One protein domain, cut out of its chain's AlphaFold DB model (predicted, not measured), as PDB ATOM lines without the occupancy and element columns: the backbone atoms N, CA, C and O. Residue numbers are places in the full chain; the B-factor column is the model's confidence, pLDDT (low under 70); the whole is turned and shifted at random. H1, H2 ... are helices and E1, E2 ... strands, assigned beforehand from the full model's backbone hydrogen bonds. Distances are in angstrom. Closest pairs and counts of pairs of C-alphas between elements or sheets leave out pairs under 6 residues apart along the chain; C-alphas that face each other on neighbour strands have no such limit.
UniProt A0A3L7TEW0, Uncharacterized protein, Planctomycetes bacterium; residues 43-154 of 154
ATOM      1  N   ARG A  43     160.408 172.607 197.700       84.62
ATOM      2  CA  ARG A  43     160.491 171.596 196.658       84.62
ATOM      3  C   ARG A  43     159.905 172.183 195.390       84.62
ATOM      4  O   ARG A  43     158.814 172.755 195.410       84.62
ATOM      5  N   LEU A  44     160.658 172.055 194.308       90.56
ATOM      6  CA  LEU A  44     160.309 172.614 193.013       90.56
ATOM      7  C   LEU A  44     160.329 171.530 191.949       90.56
ATOM      8  O   LEU A  44     161.127 170.597 192.015       90.56
ATOM      9  N   PHE A  45     159.458 171.673 190.966       92.25
ATOM     10  CA  PHE A  45     159.468 170.871 189.753       92.25
ATOM     11  C   PHE A  45     159.208 171.783 188.555       92.25
ATOM     12  O   PHE A  45     158.764 172.924 188.708       92.25
ATOM     13  N   VAL A  46     159.515 171.280 187.367       92.88
ATOM     14  CA  VAL A  46     159.370 172.014 186.111       92.88
ATOM     15  C   VAL A  46     158.209 171.435 185.311       92.88
ATOM     16  O   VAL A  46     157.909 170.249 185.404       92.88
ATOM     17  N   ALA A  47     157.541 172.271 184.533       92.62
ATOM     18  CA  ALA A  47     156.467 171.908 183.627       92.62
ATOM     19  C   ALA A  47     156.582 172.718 182.331       92.62
ATOM     20  O   ALA A  47     157.246 173.760 182.294       92.62
ATOM     21  N   ASP A  48     155.926 172.243 181.272       91.31
ATOM     22  CA  ASP A  48     155.796 173.030 180.045       91.31
ATOM     23  C   ASP A  48     154.798 174.179 180.268       91.31
ATOM     24  O   ASP A  48     155.070 175.321 179.902       91.31
ATOM     25  N   GLU A  49     153.687 173.897 180.958       92.69
ATOM     26  CA  GLU A  49     152.679 174.884 181.350       92.69
ATOM     27  C   GLU A  49     152.146 174.579 182.760       92.69
ATOM     28  O   GLU A  49     151.982 173.417 183.141       92.69
ATOM     29  N   ALA A  50     151.850 175.623 183.541       95.38
ATOM     30  CA  ALA A  50     151.120 175.486 184.799       95.38
ATOM     31  C   ALA A  50     150.235 176.708 185.075       95.38
ATOM     32  O   ALA A  50     150.592 177.834 184.728       95.38
ATOM     33  N   SER A  51     149.085 176.485 185.711       96.81
ATOM     34  CA  SER A  51     148.133 177.545 186.069       96.81
ATOM     35  C   SER A  51     147.286 177.171 187.286       96.81
ATOM     36  O   SER A  51     147.173 175.992 187.639       96.81
ATOM     37  N   ILE A  52     146.671 178.168 187.928       96.75
ATOM     38  CA  ILE A  52     145.695 177.944 188.996       96.75
ATOM     39  C   ILE A  52     144.281 177.951 188.408       96.75
ATOM     40  O   ILE A  52     143.799 178.943 187.867       96.75
ATOM     41  N   GLY A  53     143.599 176.822 188.547       95.00
ATOM     42  CA  GLY A  53     142.187 176.637 188.251       95.00
ATOM     43  C   GLY A  53     141.338 176.453 189.511       95.00
ATOM     44  O   GLY A  53     141.780 176.630 190.651       95.00
ATOM     45  N   VAL A  54     140.082 176.059 189.300       94.38
ATOM     46  CA  VAL A  54     139.110 175.827 190.376       94.38
ATOM     47  C   VAL A  54     138.494 174.444 190.228       94.38
ATOM     48  O   VAL A  54     137.827 174.165 189.233       94.38
ATOM     49  N   TRP A  55     138.648 173.612 191.256       91.62
ATOM     50  CA  TRP A  55     137.881 172.382 191.408       91.62
ATOM     51  C   TRP A  55     136.492 172.702 191.959       91.62
ATOM     52  O   TRP A  55     136.358 173.443 192.942       91.62
ATOM     53  N   ARG A  56     135.457 172.143 191.329       90.19
ATOM     54  CA  ARG A  56     134.056 172.312 191.726       90.19
ATOM     55  C   ARG A  56     133.512 170.970 192.203       90.19
ATOM     56  O   ARG A  56     133.400 170.042 191.411       90.19
ATOM     57  N   ASP A  57     133.183 170.890 193.488       83.25
ATOM     58  CA  ASP A  57     132.447 169.767 194.076       83.25
ATOM     59  C   ASP A  57     130.963 170.149 194.116       83.25
ATOM     60  O   ASP A  57     130.550 170.987 194.927       83.25
ATOM     61  N   GLU A  58     130.185 169.603 193.179       82.94
ATOM     62  CA  GLU A  58     128.731 169.745 193.155       82.94
ATOM     63  C   GLU A  58     128.102 168.587 193.927       82.94
ATOM     64  O   GLU A  58     128.187 167.421 193.537       82.94
ATOM     65  N   ARG A  59     127.467 168.918 195.052       81.62
ATOM     66  CA  ARG A  59     126.836 167.924 195.921       81.62
ATOM     67  C   ARG A  59     125.353 167.769 195.594       81.62
ATOM     68  O   ARG A  59     124.719 168.752 195.216       81.62
ATOM     69  N   PRO A  60     124.745 166.598 195.871       78.00
ATOM     70  CA  PRO A  60     123.303 166.384 195.693       78.00
ATOM     71  C   PRO A  60     122.416 167.385 196.452       78.00
ATOM     72  O   PRO A  60     121.257 167.574 196.105       78.00
ATOM     73  N   SER A  61     122.956 168.035 197.487       79.25
ATOM     74  CA  SER A  61     122.290 169.095 198.249       79.25
ATOM     75  C   SER A  61     122.253 170.460 197.545       79.25
ATOM     76  O   SER A  61     121.700 171.401 198.106       79.25
ATOM     77  N   GLY A  62     122.871 170.607 196.367       73.94
ATOM     78  CA  GLY A  62     123.013 171.883 195.656       73.94
ATOM     79  C   GLY A  62     124.092 172.812 196.228       73.94
ATOM     80  O   GLY A  62     124.284 173.921 195.731       73.94
ATOM     81  N   LEU A  63     124.820 172.381 197.266       73.50
ATOM     82  CA  LEU A  63     125.971 173.113 197.798       73.50
ATOM     83  C   LEU A  63     127.160 172.979 196.840       73.50
ATOM     84  O   LEU A  63     127.647 171.874 196.603       73.50
ATOM     85  N   LEU A  64     127.639 174.119 196.334       78.56
ATOM     86  CA  LEU A  64     128.828 174.205 195.492       78.56
ATOM     87  C   LEU A  64     130.043 174.580 196.344       78.56
ATOM     88  O   LEU A  64     130.159 175.726 196.789       78.56
ATOM     89  N   ILE A  65     130.972 173.643 196.521       84.44
ATOM     90  CA  ILE A  65     132.252 173.925 197.180       84.44
ATOM     91  C   ILE A  65     133.323 174.132 196.110       84.44
ATOM     92  O   ILE A  65     133.456 173.348 195.169       84.44
ATOM     93  N   ARG A  66     134.077 175.226 196.244       88.62
ATOM     94  CA  ARG A  66     135.160 175.602 195.331       88.62
ATOM     95  C   ARG A  66     136.496 175.460 196.040       88.62
ATOM     96  O   ARG A  66     136.681 176.014 197.120       88.62
ATOM     97  N   HIS A  67     137.427 174.765 195.405       91.50
ATOM     98  CA  HIS A  67     138.792 174.610 195.897       91.50
ATOM     99  C   HIS A  67     139.791 175.034 194.823       91.50
ATOM    100  O   HIS A  67     139.534 174.850 193.635       91.50
ATOM    101  N   GLY A  68     140.940 175.572 195.234       94.31
ATOM    102  CA  GLY A  68     142.038 175.830 194.305       94.31
ATOM    103  C   GLY A  68     142.562 174.521 193.718       94.31
ATOM    104  O   GLY A  68     142.759 173.542 194.448       94.31
ATOM    105  N   MET A  69     142.783 174.507 192.410       96.75
ATOM    106  CA  MET A  69     143.333 173.374 191.678       96.75
ATOM    107  C   MET A  69     144.559 173.835 190.907       96.75
ATOM    108  O   MET A  69     144.494 174.821 190.187       96.75
ATOM    109  N   LEU A  70     145.671 173.131 191.047       97.38
ATOM    110  CA  LEU A  70     146.846 173.357 190.220       97.38
ATOM    111  C   LEU A  70     146.715 172.515 188.952       97.38
ATOM    112  O   LEU A  70     146.566 171.304 189.057       97.38
ATOM    113  N   ILE A  71     146.775 173.141 187.782       96.81
ATOM    114  CA  ILE A  71     146.761 172.470 186.479       96.81
ATOM    115  C   ILE A  71     148.187 172.473 185.943       96.81
ATOM    116  O   ILE A  71     148.804 173.536 185.875       96.81
ATOM    117  N   VAL A  72     148.714 171.301 185.591       95.50
ATOM    118  CA  VAL A  72     150.103 171.114 185.153       95.50
ATOM    119  C   VAL A  72     150.150 170.265 183.892       95.50
ATOM    120  O   VAL A  72     149.628 169.146 183.869       95.50
ATOM    121  N   ASP A  73     150.842 170.770 182.874       93.56
ATOM    122  CA  ASP A  73     151.151 170.025 181.658       93.56
ATOM    123  C   ASP A  73     152.615 169.574 181.645       93.56
ATOM    124  O   ASP A  73     153.548 170.364 181.801       93.56
ATOM    125  N   SER A  74     152.794 168.275 181.422       90.81
ATOM    126  CA  SER A  74     154.073 167.620 181.169       90.81
ATOM    127  C   SER A  74     155.128 167.904 182.253       90.81
ATOM    128  O   SER A  74     156.198 168.443 181.952       90.81
ATOM    129  N   PRO A  75     154.853 167.531 183.524       92.56
ATOM    130  CA  PRO A  75     155.755 167.791 184.640       92.56
ATOM    131  C   PRO A  75     157.034 166.965 184.571       92.56
ATOM    132  O   PRO A  75     157.055 165.830 184.087       92.56
ATOM    133  N   ARG A  76     158.104 167.529 185.126       90.88
ATOM    134  CA  ARG A  76     159.454 166.976 185.131       90.88
ATOM    135  C   ARG A  76     160.172 167.368 186.419       90.88
ATOM    136  O   ARG A  76     159.924 168.421 186.998       90.88
ATOM    137  N   MET A  77     161.078 166.502 186.862       89.88
ATOM    138  CA  MET A  77     161.850 166.716 188.094       89.88
ATOM    139  C   MET A  77     163.224 167.347 187.831       89.88
ATOM    140  O   MET A  77     163.996 167.543 188.767       89.88
ATOM    141  N   ASP A  78     163.566 167.623 186.571       77.88
ATOM    142  CA  ASP A  78     164.784 168.345 186.229       77.88
ATOM    143  C   ASP A  78     164.619 169.836 186.522       77.88
ATOM    144  O   ASP A  78     163.572 170.425 186.295       77.88
ATOM    145  N   THR A  79     165.665 170.454 187.063       65.44
ATOM    146  CA  THR A  79     165.618 171.844 187.542       65.44
ATOM    147  C   THR A  79     166.181 172.848 186.537       65.44
ATOM    148  O   THR A  79     166.158 174.051 186.791       65.44
ATOM    149  N   ALA A  80     166.697 172.374 185.400       60.78
ATOM    150  CA  ALA A  80     167.360 173.199 184.399       60.78
ATOM    151  C   ALA A  80     166.471 173.396 183.157       60.78
ATOM    152  O   ALA A  80     165.982 172.403 182.606       60.78
ATOM    153  N   PRO A  81     166.317 174.637 182.655       62.81
ATOM    154  CA  PRO A  81     165.708 174.888 181.354       62.81
ATOM    155  C   PRO A  81     166.467 174.116 180.270       62.81
ATOM    156  O   PRO A  81     167.674 174.293 180.089       62.81
ATOM    157  N   LYS A  82     165.782 173.234 179.540       60.94
ATOM    158  CA  LYS A  82     166.393 172.479 178.439       60.94
ATOM    159  C   LYS A  82     166.198 173.213 177.119       60.94
ATOM    160  O   LYS A  82     165.075 173.489 176.708       60.94
ATOM    161  N   GLY A  83     167.303 173.461 176.418       61.47
ATOM    162  CA  GLY A  83     167.279 173.853 175.006       61.47
ATOM    163  C   GLY A  83     166.880 175.303 174.726       61.47
ATOM    164  O   GLY A  83     166.274 175.555 173.690       61.47
ATOM    165  N   GLY A  84     167.198 176.243 175.626       68.25
ATOM    166  CA  GLY A  84     166.987 177.679 175.383       68.25
ATOM    167  C   GLY A  84     165.518 178.076 175.207       68.25
ATOM    168  O   GLY A  84     165.229 179.090 174.579       68.25
ATOM    169  N   ARG A  85     164.591 177.261 175.718       79.44
ATOM    170  CA  ARG A  85     163.157 177.557 175.786       79.44
ATOM    171  C   ARG A  85     162.800 178.001 177.196       79.44
ATOM    172  O   ARG A  85     163.455 177.581 178.151       79.44
ATOM    173  N   SER A  86     161.768 178.831 177.305       82.12
ATOM    174  CA  SER A  86     161.192 179.144 178.605       82.12
ATOM    175  C   SER A  86     160.581 177.885 179.217       82.12
ATOM    176  O   SER A  86     160.085 177.006 178.510       82.12
ATOM    177  N   VAL A  87     160.659 177.786 180.540       89.12
ATOM    178  CA  VAL A  87     160.069 176.693 181.315       89.12
ATOM    179  C   VAL A  87     159.251 177.260 182.464       89.12
ATOM    180  O   VAL A  87     159.553 178.347 182.962       89.12
ATOM    181  N   VAL A  88     158.227 176.532 182.900       93.06
ATOM    182  CA  VAL A  88     157.443 176.912 184.075       93.06
ATOM    183  C   VAL A  88     157.969 176.153 185.286       93.06
ATOM    184  O   VAL A  88     158.035 174.928 185.282       93.06
ATOM    185  N   VAL A  89     158.360 176.878 186.328       92.88
ATOM    186  CA  VAL A  89     158.773 176.327 187.618       92.88
ATOM    187  C   VAL A  89     157.616 176.477 188.589       92.88
ATOM    188  O   VAL A  89     157.104 177.576 188.798       92.88
ATOM    189  N   VAL A  90     157.229 175.374 189.219       94.00
ATOM    190  CA  VAL A  90     156.254 175.380 190.306       94.00
ATOM    191  C   VAL A  90     156.988 175.093 191.604       94.00
ATOM    192  O   VAL A  90     157.624 174.049 191.753       94.00
ATOM    193  N   THR A  91     156.877 176.019 192.551       93.12
ATOM    194  CA  THR A  91     157.444 175.891 193.896       93.12
ATOM    195  C   THR A  91     156.316 175.723 194.901       93.12
ATOM    196  O   THR A  91     155.334 176.462 194.853       93.12
ATOM    197  N   SER A  92     156.447 174.775 195.829       91.38
ATOM    198  CA  SER A  92     155.453 174.548 196.885       91.38
ATOM    199  C   SER A  92     156.052 174.510 198.280       91.38
ATOM    200  O   SER A  92     157.182 174.058 198.475       91.38
ATOM    201  N   ILE A  93     155.246 174.911 199.264       88.25
ATOM    202  CA  ILE A  93     155.572 174.752 200.684       88.25
ATOM    203  C   ILE A  93     155.132 173.359 201.149       88.25
ATOM    204  O   ILE A  93     153.937 173.081 201.255       88.25
ATOM    205  N   GLY A  94     156.101 172.503 201.468       83.12
ATOM    206  CA  GLY A  94     155.870 171.135 201.935       83.12
ATOM    207  C   GLY A  94     155.991 170.064 200.842       83.12
ATOM    208  O   GLY A  94     156.099 170.377 199.653       83.12
ATOM    209  N   PRO A  95     156.020 168.778 201.238       88.75
ATOM    210  CA  PRO A  95     156.407 167.692 200.345       88.75
ATOM    211  C   PRO A  95     155.263 167.120 199.502       88.75
ATOM    212  O   PRO A  95     155.535 166.483 198.494       88.75
ATOM    213  N   GLU A  96     153.993 167.314 199.871       91.06
ATOM    214  CA  GLU A  96     152.890 166.501 199.342       91.06
ATOM    215  C   GLU A  96     152.664 166.693 197.841       91.06
ATOM    216  O   GLU A  96     152.440 165.714 197.126       91.06
ATOM    217  N   LEU A  97     152.738 167.938 197.354       93.50
ATOM    218  CA  LEU A  97     152.620 168.220 195.925       93.50
ATOM    219  C   LEU A  97     153.803 167.621 195.161       93.50
ATOM    220  O   LEU A  97     153.606 166.865 194.212       93.50
ATOM    221  N   TYR A  98     155.023 167.931 195.601       92.88
ATOM    222  CA  TYR A  98     156.242 167.444 194.965       92.88
ATOM    223  C   TYR A  98     156.298 165.915 194.938       92.88
ATOM    224  O   TYR A  98     156.581 165.337 193.897       92.88
ATOM    225  N   ASP A  99     155.980 165.244 196.044       92.62
ATOM    226  CA  ASP A  99     156.015 163.785 196.139       92.62
ATOM    227  C   ASP A  99     154.964 163.139 195.240       92.62
ATOM    228  O   ASP A  99     155.227 162.095 194.636       92.62
ATOM    229  N   LYS A 100     153.787 163.769 195.106       93.69
ATOM    230  CA  LYS A 100     152.752 163.318 194.173       93.69
ATOM    231  C   LYS A 100     153.241 163.414 192.732       93.69
ATOM    232  O   LYS A 100     153.163 162.423 192.008       93.69
ATOM    233  N   VAL A 101     153.781 164.568 192.340       94.12
ATOM    234  CA  VAL A 101     154.325 164.790 190.995       94.12
ATOM    235  C   VAL A 101     155.495 163.844 190.731       94.12
ATOM    236  O   VAL A 101     155.494 163.145 189.724       94.12
ATOM    237  N   ALA A 102     156.432 163.710 191.668       92.94
ATOM    238  CA  ALA A 102     157.563 162.797 191.564       92.94
ATOM    239  C   ALA A 102     157.112 161.342 191.399       92.94
ATOM    240  O   ALA A 102     157.698 160.599 190.614       92.94
ATOM    241  N   ALA A 103     156.078 160.905 192.120       92.88
ATOM    242  CA  ALA A 103     155.523 159.561 191.979       92.88
ATOM    243  C   ALA A 103     154.874 159.329 190.605       92.88
ATOM    244  O   ALA A 103     155.014 158.238 190.060       92.88
ATOM    245  N   VAL A 104     154.223 160.343 190.030       91.94
ATOM    246  CA  VAL A 104     153.666 160.278 188.669       91.94
ATOM    247  C   VAL A 104     154.775 160.264 187.612       91.94
ATOM    248  O   VAL A 104     154.769 159.413 186.730       91.94
ATOM    249  N   VAL A 105     155.763 161.158 187.721       91.38
ATOM    250  CA  VAL A 105     156.891 161.252 186.774       91.38
ATOM    251  C   VAL A 105     157.771 159.997 186.808       91.38
ATOM    252  O   VAL A 105     158.290 159.590 185.776       91.38
ATOM    253  N   SER A 106     157.917 159.363 187.976       91.19
ATOM    254  CA  SER A 106     158.657 158.098 188.146       91.19
ATOM    255  C   SER A 106     157.834 156.840 187.854       91.19
ATOM    256  O   SER A 106     158.283 155.745 188.185       91.19
ATOM    257  N   ASP A 107     156.627 156.975 187.293       89.75
ATOM    258  CA  ASP A 107     155.733 155.859 186.958       89.75
ATOM    259  C   ASP A 107     155.307 154.978 188.154       89.75
ATOM    260  O   ASP A 107     154.719 153.911 187.983       89.75
ATOM    261  N   ARG A 108     155.524 155.440 189.397       91.38
ATOM    262  CA  ARG A 108     155.016 154.778 190.615       91.38
ATOM    263  C   ARG A 108     153.505 154.929 190.766       91.38
ATOM    264  O   ARG A 108     152.864 154.086 191.388       91.38
ATOM    265  N   ILE A 109     152.945 156.008 190.226       88.88
ATOM    266  CA  ILE A 109     151.505 156.192 190.050       88.88
ATOM    267  C   ILE A 109     151.240 156.143 188.545       88.88
ATOM    268  O   ILE A 109     151.637 157.075 187.843       88.88
ATOM    269  N   PRO A 110     150.587 155.086 188.032       84.88
ATOM    270  CA  PRO A 110     150.340 154.969 186.606       84.88
ATOM    271  C   PRO A 110     149.333 156.032 186.162       84.88
ATOM    272  O   PRO A 110     148.206 156.085 186.654       84.88
ATOM    273  N   VAL A 111     149.737 156.862 185.202       86.38
ATOM    274  CA  VAL A 111     148.868 157.822 184.513       86.38
ATOM    275  C   VAL A 111     148.870 157.523 183.025       86.38
ATOM    276  O   VAL A 111     149.907 157.220 182.437       86.38
ATOM    277  N   THR A 112     147.700 157.598 182.398       84.38
ATOM    278  CA  THR A 112     147.611 157.408 180.946       84.38
ATOM    279  C   THR A 112     148.093 158.675 180.247       84.38
ATOM    280  O   THR A 112     147.555 159.754 180.505       84.38
ATOM    281  N   ALA A 113     149.079 158.547 179.355       84.00
ATOM    282  CA  ALA A 113     149.525 159.654 178.514       84.00
ATOM    283  C   ALA A 113     148.371 160.187 177.643       84.00
ATOM    284  O   ALA A 113     147.498 159.431 177.209       84.00
ATOM    285  N   GLY A 114     148.338 161.499 177.425       81.88
ATOM    286  CA  GLY A 114     147.294 162.201 176.681       81.88
ATOM    287  C   GLY A 114     145.953 162.340 177.411       81.88
ATOM    288  O   GLY A 114     145.019 162.893 176.836       81.88
ATOM    289  N   LYS A 115     145.827 161.859 178.656       87.38
ATOM    290  CA  LYS A 115     144.624 162.048 179.481       87.38
ATOM    291  C   LYS A 115     144.881 163.003 180.637       87.38
ATOM    292  O   LYS A 115     145.971 163.033 181.207       87.38
ATOM    293  N   THR A 116     143.830 163.722 181.011       90.50
ATOM    294  CA  THR A 116     143.778 164.516 182.236       90.50
ATOM    295  C   THR A 116     143.570 163.600 183.435       90.50
ATOM    296  O   THR A 116     142.662 162.767 183.440       90.50
ATOM    297  N   ASN A 117     144.416 163.744 184.452       92.44
ATOM    298  CA  ASN A 117     144.328 162.987 185.698       92.44
ATOM    299  C   ASN A 117     144.178 163.962 186.865       92.44
ATOM    300  O   ASN A 117     144.940 164.920 186.963       92.44
ATOM    301  N   HIS A 118     143.227 163.700 187.763       94.19
ATOM    302  CA  HIS A 118     142.981 164.543 188.931       94.19
ATOM    303  C   HIS A 118     143.401 163.831 190.216       94.19
ATOM    304  O   HIS A 118     143.106 162.652 190.419       94.19
ATOM    305  N   PHE A 119     144.052 164.567 191.112       94.25
ATOM    306  CA  PHE A 119     144.528 164.080 192.397       94.25
ATOM    307  C   PHE A 119     144.141 165.045 193.512       94.25
ATOM    308  O   PHE A 119     144.299 166.259 193.390       94.25
ATOM    309  N   ALA A 120     143.693 164.500 194.640       93.75
ATOM    310  CA  ALA A 120     143.583 165.257 195.878       93.75
ATOM    311  C   ALA A 120     144.950 165.315 196.578       93.75
ATOM    312  O   ALA A 120     145.649 164.302 196.680       93.75
ATOM    313  N   LEU A 121     145.312 166.490 197.095       92.44
ATOM    314  CA  LEU A 121     146.563 166.713 197.832       92.44
ATOM    315  C   LEU A 121     146.403 166.508 199.348       92.44
ATOM    316  O   LEU A 121     147.377 166.560 200.091       92.44
ATOM    317  N   GLY A 122     145.173 166.292 199.825       90.50
ATOM    318  CA  GLY A 122     144.842 166.080 201.240       90.50
ATOM    319  C   GLY A 122     144.795 167.358 202.088       90.50
ATOM    320  O   GLY A 122     144.110 167.384 203.105       90.50
ATOM    321  N   ARG A 123     145.459 168.437 201.658       89.44
ATOM    322  CA  ARG A 123     145.415 169.767 202.284       89.44
ATOM    323  C   ARG A 123     145.601 170.880 201.255       89.44
ATOM    324  O   ARG A 123     146.054 170.624 200.145       89.44
ATOM    325  N   ALA A 124     145.291 172.116 201.644       92.25
ATOM    326  CA  ALA A 124     145.556 173.296 200.824       92.25
ATOM    327  C   ALA A 124     147.024 173.742 200.954       92.25
ATOM    328  O   ALA A 124     147.436 174.239 202.009       92.25
ATOM    329  N   ILE A 125     147.783 173.603 199.872       92.69
ATOM    330  CA  ILE A 125     149.222 173.866 199.776       92.69
ATOM    331  C   ILE A 125     149.446 175.217 199.102       92.69
ATOM    332  O   ILE A 125     148.828 175.495 198.078       92.69
ATOM    333  N   ALA A 126     150.310 176.050 199.681       93.38
ATOM    334  CA  ALA A 126     150.730 177.301 199.056       93.38
ATOM    335  C   ALA A 126     151.741 177.023 197.939       93.38
ATOM    336  O   ALA A 126     152.685 176.251 198.140       93.38
ATOM    337  N   ILE A 127     151.523 177.649 196.786       94.94
ATOM    338  CA  ILE A 127     152.348 177.497 195.592       94.94
ATOM    339  C   ILE A 127     152.677 178.850 194.965       94.94
ATOM    340  O   ILE A 127     151.884 179.789 195.037       94.94
ATOM    341  N   THR A 128     153.820 178.886 194.289       95.69
ATOM    342  CA  THR A 128     154.245 179.966 193.399       95.69
ATOM    343  C   THR A 128     154.547 179.358 192.036       95.69
ATOM    344  O   THR A 128     155.240 178.340 191.951       95.69
ATOM    345  N   ILE A 129     154.020 179.970 190.980       95.75
ATOM    346  CA  ILE A 129     154.264 179.594 189.590       95.75
ATOM    347  C   ILE A 129     155.128 180.683 188.962       95.75
ATOM    348  O   ILE A 129     154.729 181.844 188.894       95.75
ATOM    349  N   GLU A 130     156.308 180.310 188.482       94.94
ATOM    350  CA  GLU A 130     157.254 181.213 187.831       94.94
ATOM    351  C   GLU A 130     157.508 180.749 186.395       94.94
ATOM    352  O   GLU A 130     157.677 179.558 186.143       94.94
ATOM    353  N   ARG A 131     157.605 181.676 185.444       92.62
ATOM    354  CA  ARG A 131     158.237 181.418 184.149       92.62
ATOM    355  C   ARG A 131     159.714 181.753 184.257       92.62
ATOM    356  O   ARG A 131     160.058 182.854 184.682       92.62
ATOM    357  N   VAL A 132     160.565 180.826 183.845       90.12
ATOM    358  CA  VAL A 132     162.001 181.049 183.685       90.12
ATOM    359  C   VAL A 132     162.284 181.168 182.198       90.12
ATOM    360  O   VAL A 132     162.126 180.194 181.460       90.12
ATOM    361  N   ASP A 133     162.651 182.364 181.759       88.81
ATOM    362  CA  ASP A 133     163.007 182.644 180.373       88.81
ATOM    363  C   ASP A 133     164.430 182.123 180.049       88.81
ATOM    364  O   ASP A 133     165.200 181.790 180.958       88.81
ATOM    365  N   PRO A 134     164.807 181.983 178.761       83.69
ATOM    366  CA  PRO A 134     166.093 181.390 178.363       83.69
ATOM    367  C   PRO A 134     167.335 182.136 178.866       83.69
ATOM    368  O   PRO A 134     168.412 181.552 178.955       83.69
ATOM    369  N   ASP A 135     167.189 183.422 179.171       84.62
ATOM    370  CA  ASP A 135     168.216 184.287 179.755       84.62
ATOM    371  C   ASP A 135     168.367 184.094 181.279       84.62
ATOM    372  O   ASP A 135     169.241 184.699 181.898       84.62
ATOM    373  N   GLY A 136     167.544 183.230 181.882       82.69
ATOM    374  CA  GLY A 136     167.511 182.956 183.315       82.69
ATOM    375  C   GLY A 136     166.607 183.901 184.108       82.69
ATOM    376  O   GLY A 136     166.488 183.732 185.325       82.69
ATOM    377  N   THR A 137     165.950 184.864 183.454       88.25
ATOM    378  CA  THR A 137     165.019 185.785 184.111       88.25
ATOM    379  C   THR A 137     163.799 185.028 184.628       88.25
ATOM    380  O   THR A 137     163.177 184.252 183.902       88.25
ATOM    381  N   ARG A 138     163.438 185.259 185.896       90.12
ATOM    382  CA  ARG A 138     162.232 184.688 186.505       90.12
ATOM    383  C   ARG A 138     161.113 185.714 186.560       90.12
ATOM    384  O   ARG A 138     161.303 186.807 187.085       90.12
ATOM    385  N   THR A 139     159.944 185.332 186.064       93.69
ATOM    386  CA  THR A 139     158.716 186.125 186.142       93.69
ATOM    387  C   THR A 139     157.655 185.331 186.886       93.69
ATOM    388  O   THR A 139     157.248 184.270 186.416       93.69
ATOM    389  N   THR A 140     157.170 185.841 188.017       95.25
ATOM    390  CA  THR A 140     156.014 185.253 188.706       95.25
ATOM    391  C   THR A 140     154.786 185.346 187.804       95.25
ATOM    392  O   THR A 140     154.407 186.433 187.371       95.25
ATOM    393  N   LEU A 141     154.188 184.197 187.497       95.38
ATOM    394  CA  LEU A 141     152.948 184.102 186.731       95.38
ATOM    395  C   LEU A 141     151.730 184.131 187.652       95.38
ATOM    396  O   LEU A 141     150.752 184.802 187.338       95.38
ATOM    397  N   ASP A 142     151.789 183.387 188.761       96.12
ATOM    398  CA  ASP A 142     150.668 183.238 189.687       96.12
ATOM    399  C   ASP A 142     151.140 182.764 191.072       96.12
ATOM    400  O   ASP A 142     152.178 182.109 191.205       96.12
ATOM    401  N   GLU A 143     150.351 183.060 192.103       95.50
ATOM    402  CA  GLU A 143     150.565 182.630 193.484       95.50
ATOM    403  C   GLU A 143     149.231 182.304 194.148       95.50
ATOM    404  O   GLU A 143     148.253 183.044 194.046       95.50
ATOM    405  N   GLY A 144     149.176 181.200 194.891       94.19
ATOM    406  CA  GLY A 144     147.926 180.830 195.534       94.19
ATOM    407  C   GLY A 144     147.991 179.576 196.378       94.19
ATOM    408  O   GLY A 144     149.056 179.064 196.717       94.19
ATOM    409  N   ARG A 145     146.808 179.082 196.752       94.88
ATOM    410  CA  ARG A 145     146.654 177.846 197.522       94.88
ATOM    411  C   ARG A 145     145.825 176.837 196.753       94.88
ATOM    412  O   ARG A 145     144.715 177.143 196.327       94.88
ATOM    413  N   VAL A 146     146.336 175.617 196.644       95.62
ATOM    414  CA  VAL A 146     145.712 174.534 195.877       95.62
ATOM    415  C   VAL A 146     145.522 173.299 196.746       95.62
ATOM    416  O   VAL A 146     146.384 172.948 197.545       95.62
ATOM    417  N   ALA A 147     144.370 172.651 196.620       95.12
ATOM    418  CA  ALA A 147     144.051 171.398 197.308       95.12
ATOM    419  C   ALA A 147     143.929 170.212 196.338       95.12
ATOM    420  O   ALA A 147     143.927 169.055 196.763       95.12
ATOM    421  N   PHE A 148     143.850 170.506 195.041       95.94
ATOM    422  CA  PHE A 148     143.751 169.534 193.965       95.94
ATOM    423  C   PHE A 148     144.858 169.765 192.940       95.94
ATOM    424  O   PHE A 148     145.331 170.888 192.769       95.94
ATOM    425  N   LEU A 149     145.255 168.691 192.269       96.44
ATOM    426  CA  LEU A 149     146.204 168.684 191.166       96.44
ATOM    427  C   LEU A 149     145.527 168.049 189.955       96.44
ATOM    428  O   LEU A 149     145.030 166.931 190.039       96.44
ATOM    429  N   GLU A 150     145.547 168.750 188.837       96.31
ATOM    430  CA  GLU A 150     145.226 168.246 187.515       96.31
ATOM    431  C   GLU A 150     146.529 168.106 186.725       96.31
ATOM    432  O   GLU A 150     147.319 169.046 186.649       96.31
ATOM    433  N   LEU A 151     146.773 166.921 186.172       93.69
ATOM    434  CA  LEU A 151     148.020 166.583 185.499       93.69
ATOM    435  C   LEU A 151     147.742 165.975 184.128       93.69
ATOM    436  O   LEU A 151     147.024 164.976 184.007       93.69
ATOM    437  N   VAL A 152     148.370 166.558 183.109       88.81
ATOM    438  CA  VAL A 152     148.414 166.036 181.741       88.81
ATOM    439  C   VAL A 152     149.845 165.593 181.449       88.81
ATOM    440  O   VAL A 152     150.788 166.347 181.660       88.81
ATOM    441  N   ARG A 153     150.025 164.348 181.000       80.62
ATOM    442  CA  ARG A 153     151.330 163.830 180.556       80.62
ATOM    443  C   ARG A 153     151.275 163.640 179.047       80.62
ATOM    444  O   ARG A 153     150.447 162.850 178.596       80.62
ATOM    445  N   ARG A 154     152.102 164.360 178.292       78.69
ATOM    446  CA  ARG A 154     152.224 164.207 176.835       78.69
ATOM    447  C   ARG A 154     153.394 163.308 176.456       78.69
ATOM    448  O   ARG A 154     154.354 163.217 177.254       78.69
TER     449      ARG A 154
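Overview. This is residues 43 to 154 of the 154 residues of an uncharacterized protein of Planctomycetes bacterium (UniProt A0A3L7TEW0). One strongly twisted sheet of six strands folds back on itself and curls round the single helix H1. It is a folded sheet, two leaves that face each other: E1 and E4 face E6, E3 and E2, with E5 as the hinge. The 112 printed residues include the named elements E1 E2 E3 E4 H1 E5 E6 in that order; the mixed sheet runs E1 E4 E5 E6 E3 E2, and the class is mostly strand. The whole is compact, with a radius of gyration of the C-alphas of 14.4 A, yet elongated, spanning 52 by 29 by 24 A.

Arrangement. Edge strand E1, residues 43 to 47, is antiparallel to E4, residues 87 to 92; N 47 and O 88, 2.8 A apart, are within hydrogen-bond range, as are the pairs below. E1 runs on into E2, residues 49 to 58, at 100 degrees. E2 and E3, residues 64 to 73, form an antiparallel hairpin, with N 53 and O 69 at 2.7 A. H1, residues 95 to 105, is on the sheet, and every O i to N i+4 pair in it is within range. E5, residues 116 to 132, is antiparallel to E4, with N 89 and O 130 at 2.8 A; its closest C-alphas to H1 are those of Leu 121 and Glu 96, 6.5 A. E5 bends by 124 degrees at residue 123. E6, residues 138 to 152, forms an antiparallel hairpin with E5, N 119 and O 149 at 2.8 A, and is parallel to E3, N 70 and O 148 at 2.8 A. E1 and E6 are apart.

Along the chain. E1 begins at C-alpha 43 (160.491, 171.596, 196.658) and E6 ends at C-alpha 152 (148.414, 166.036, 181.741). E2 measures 27.2 A, E3 26.6 A, E5 24.6 A and E6 23.7 A.

Size, cuts and confidence. The C-alphas of Ser 61 and Asp 135, 51.8 A apart, are the two farthest apart. The printed part has no cut; E3 to E4 is a long link. Residues 79 to 84 have pLDDT under 70.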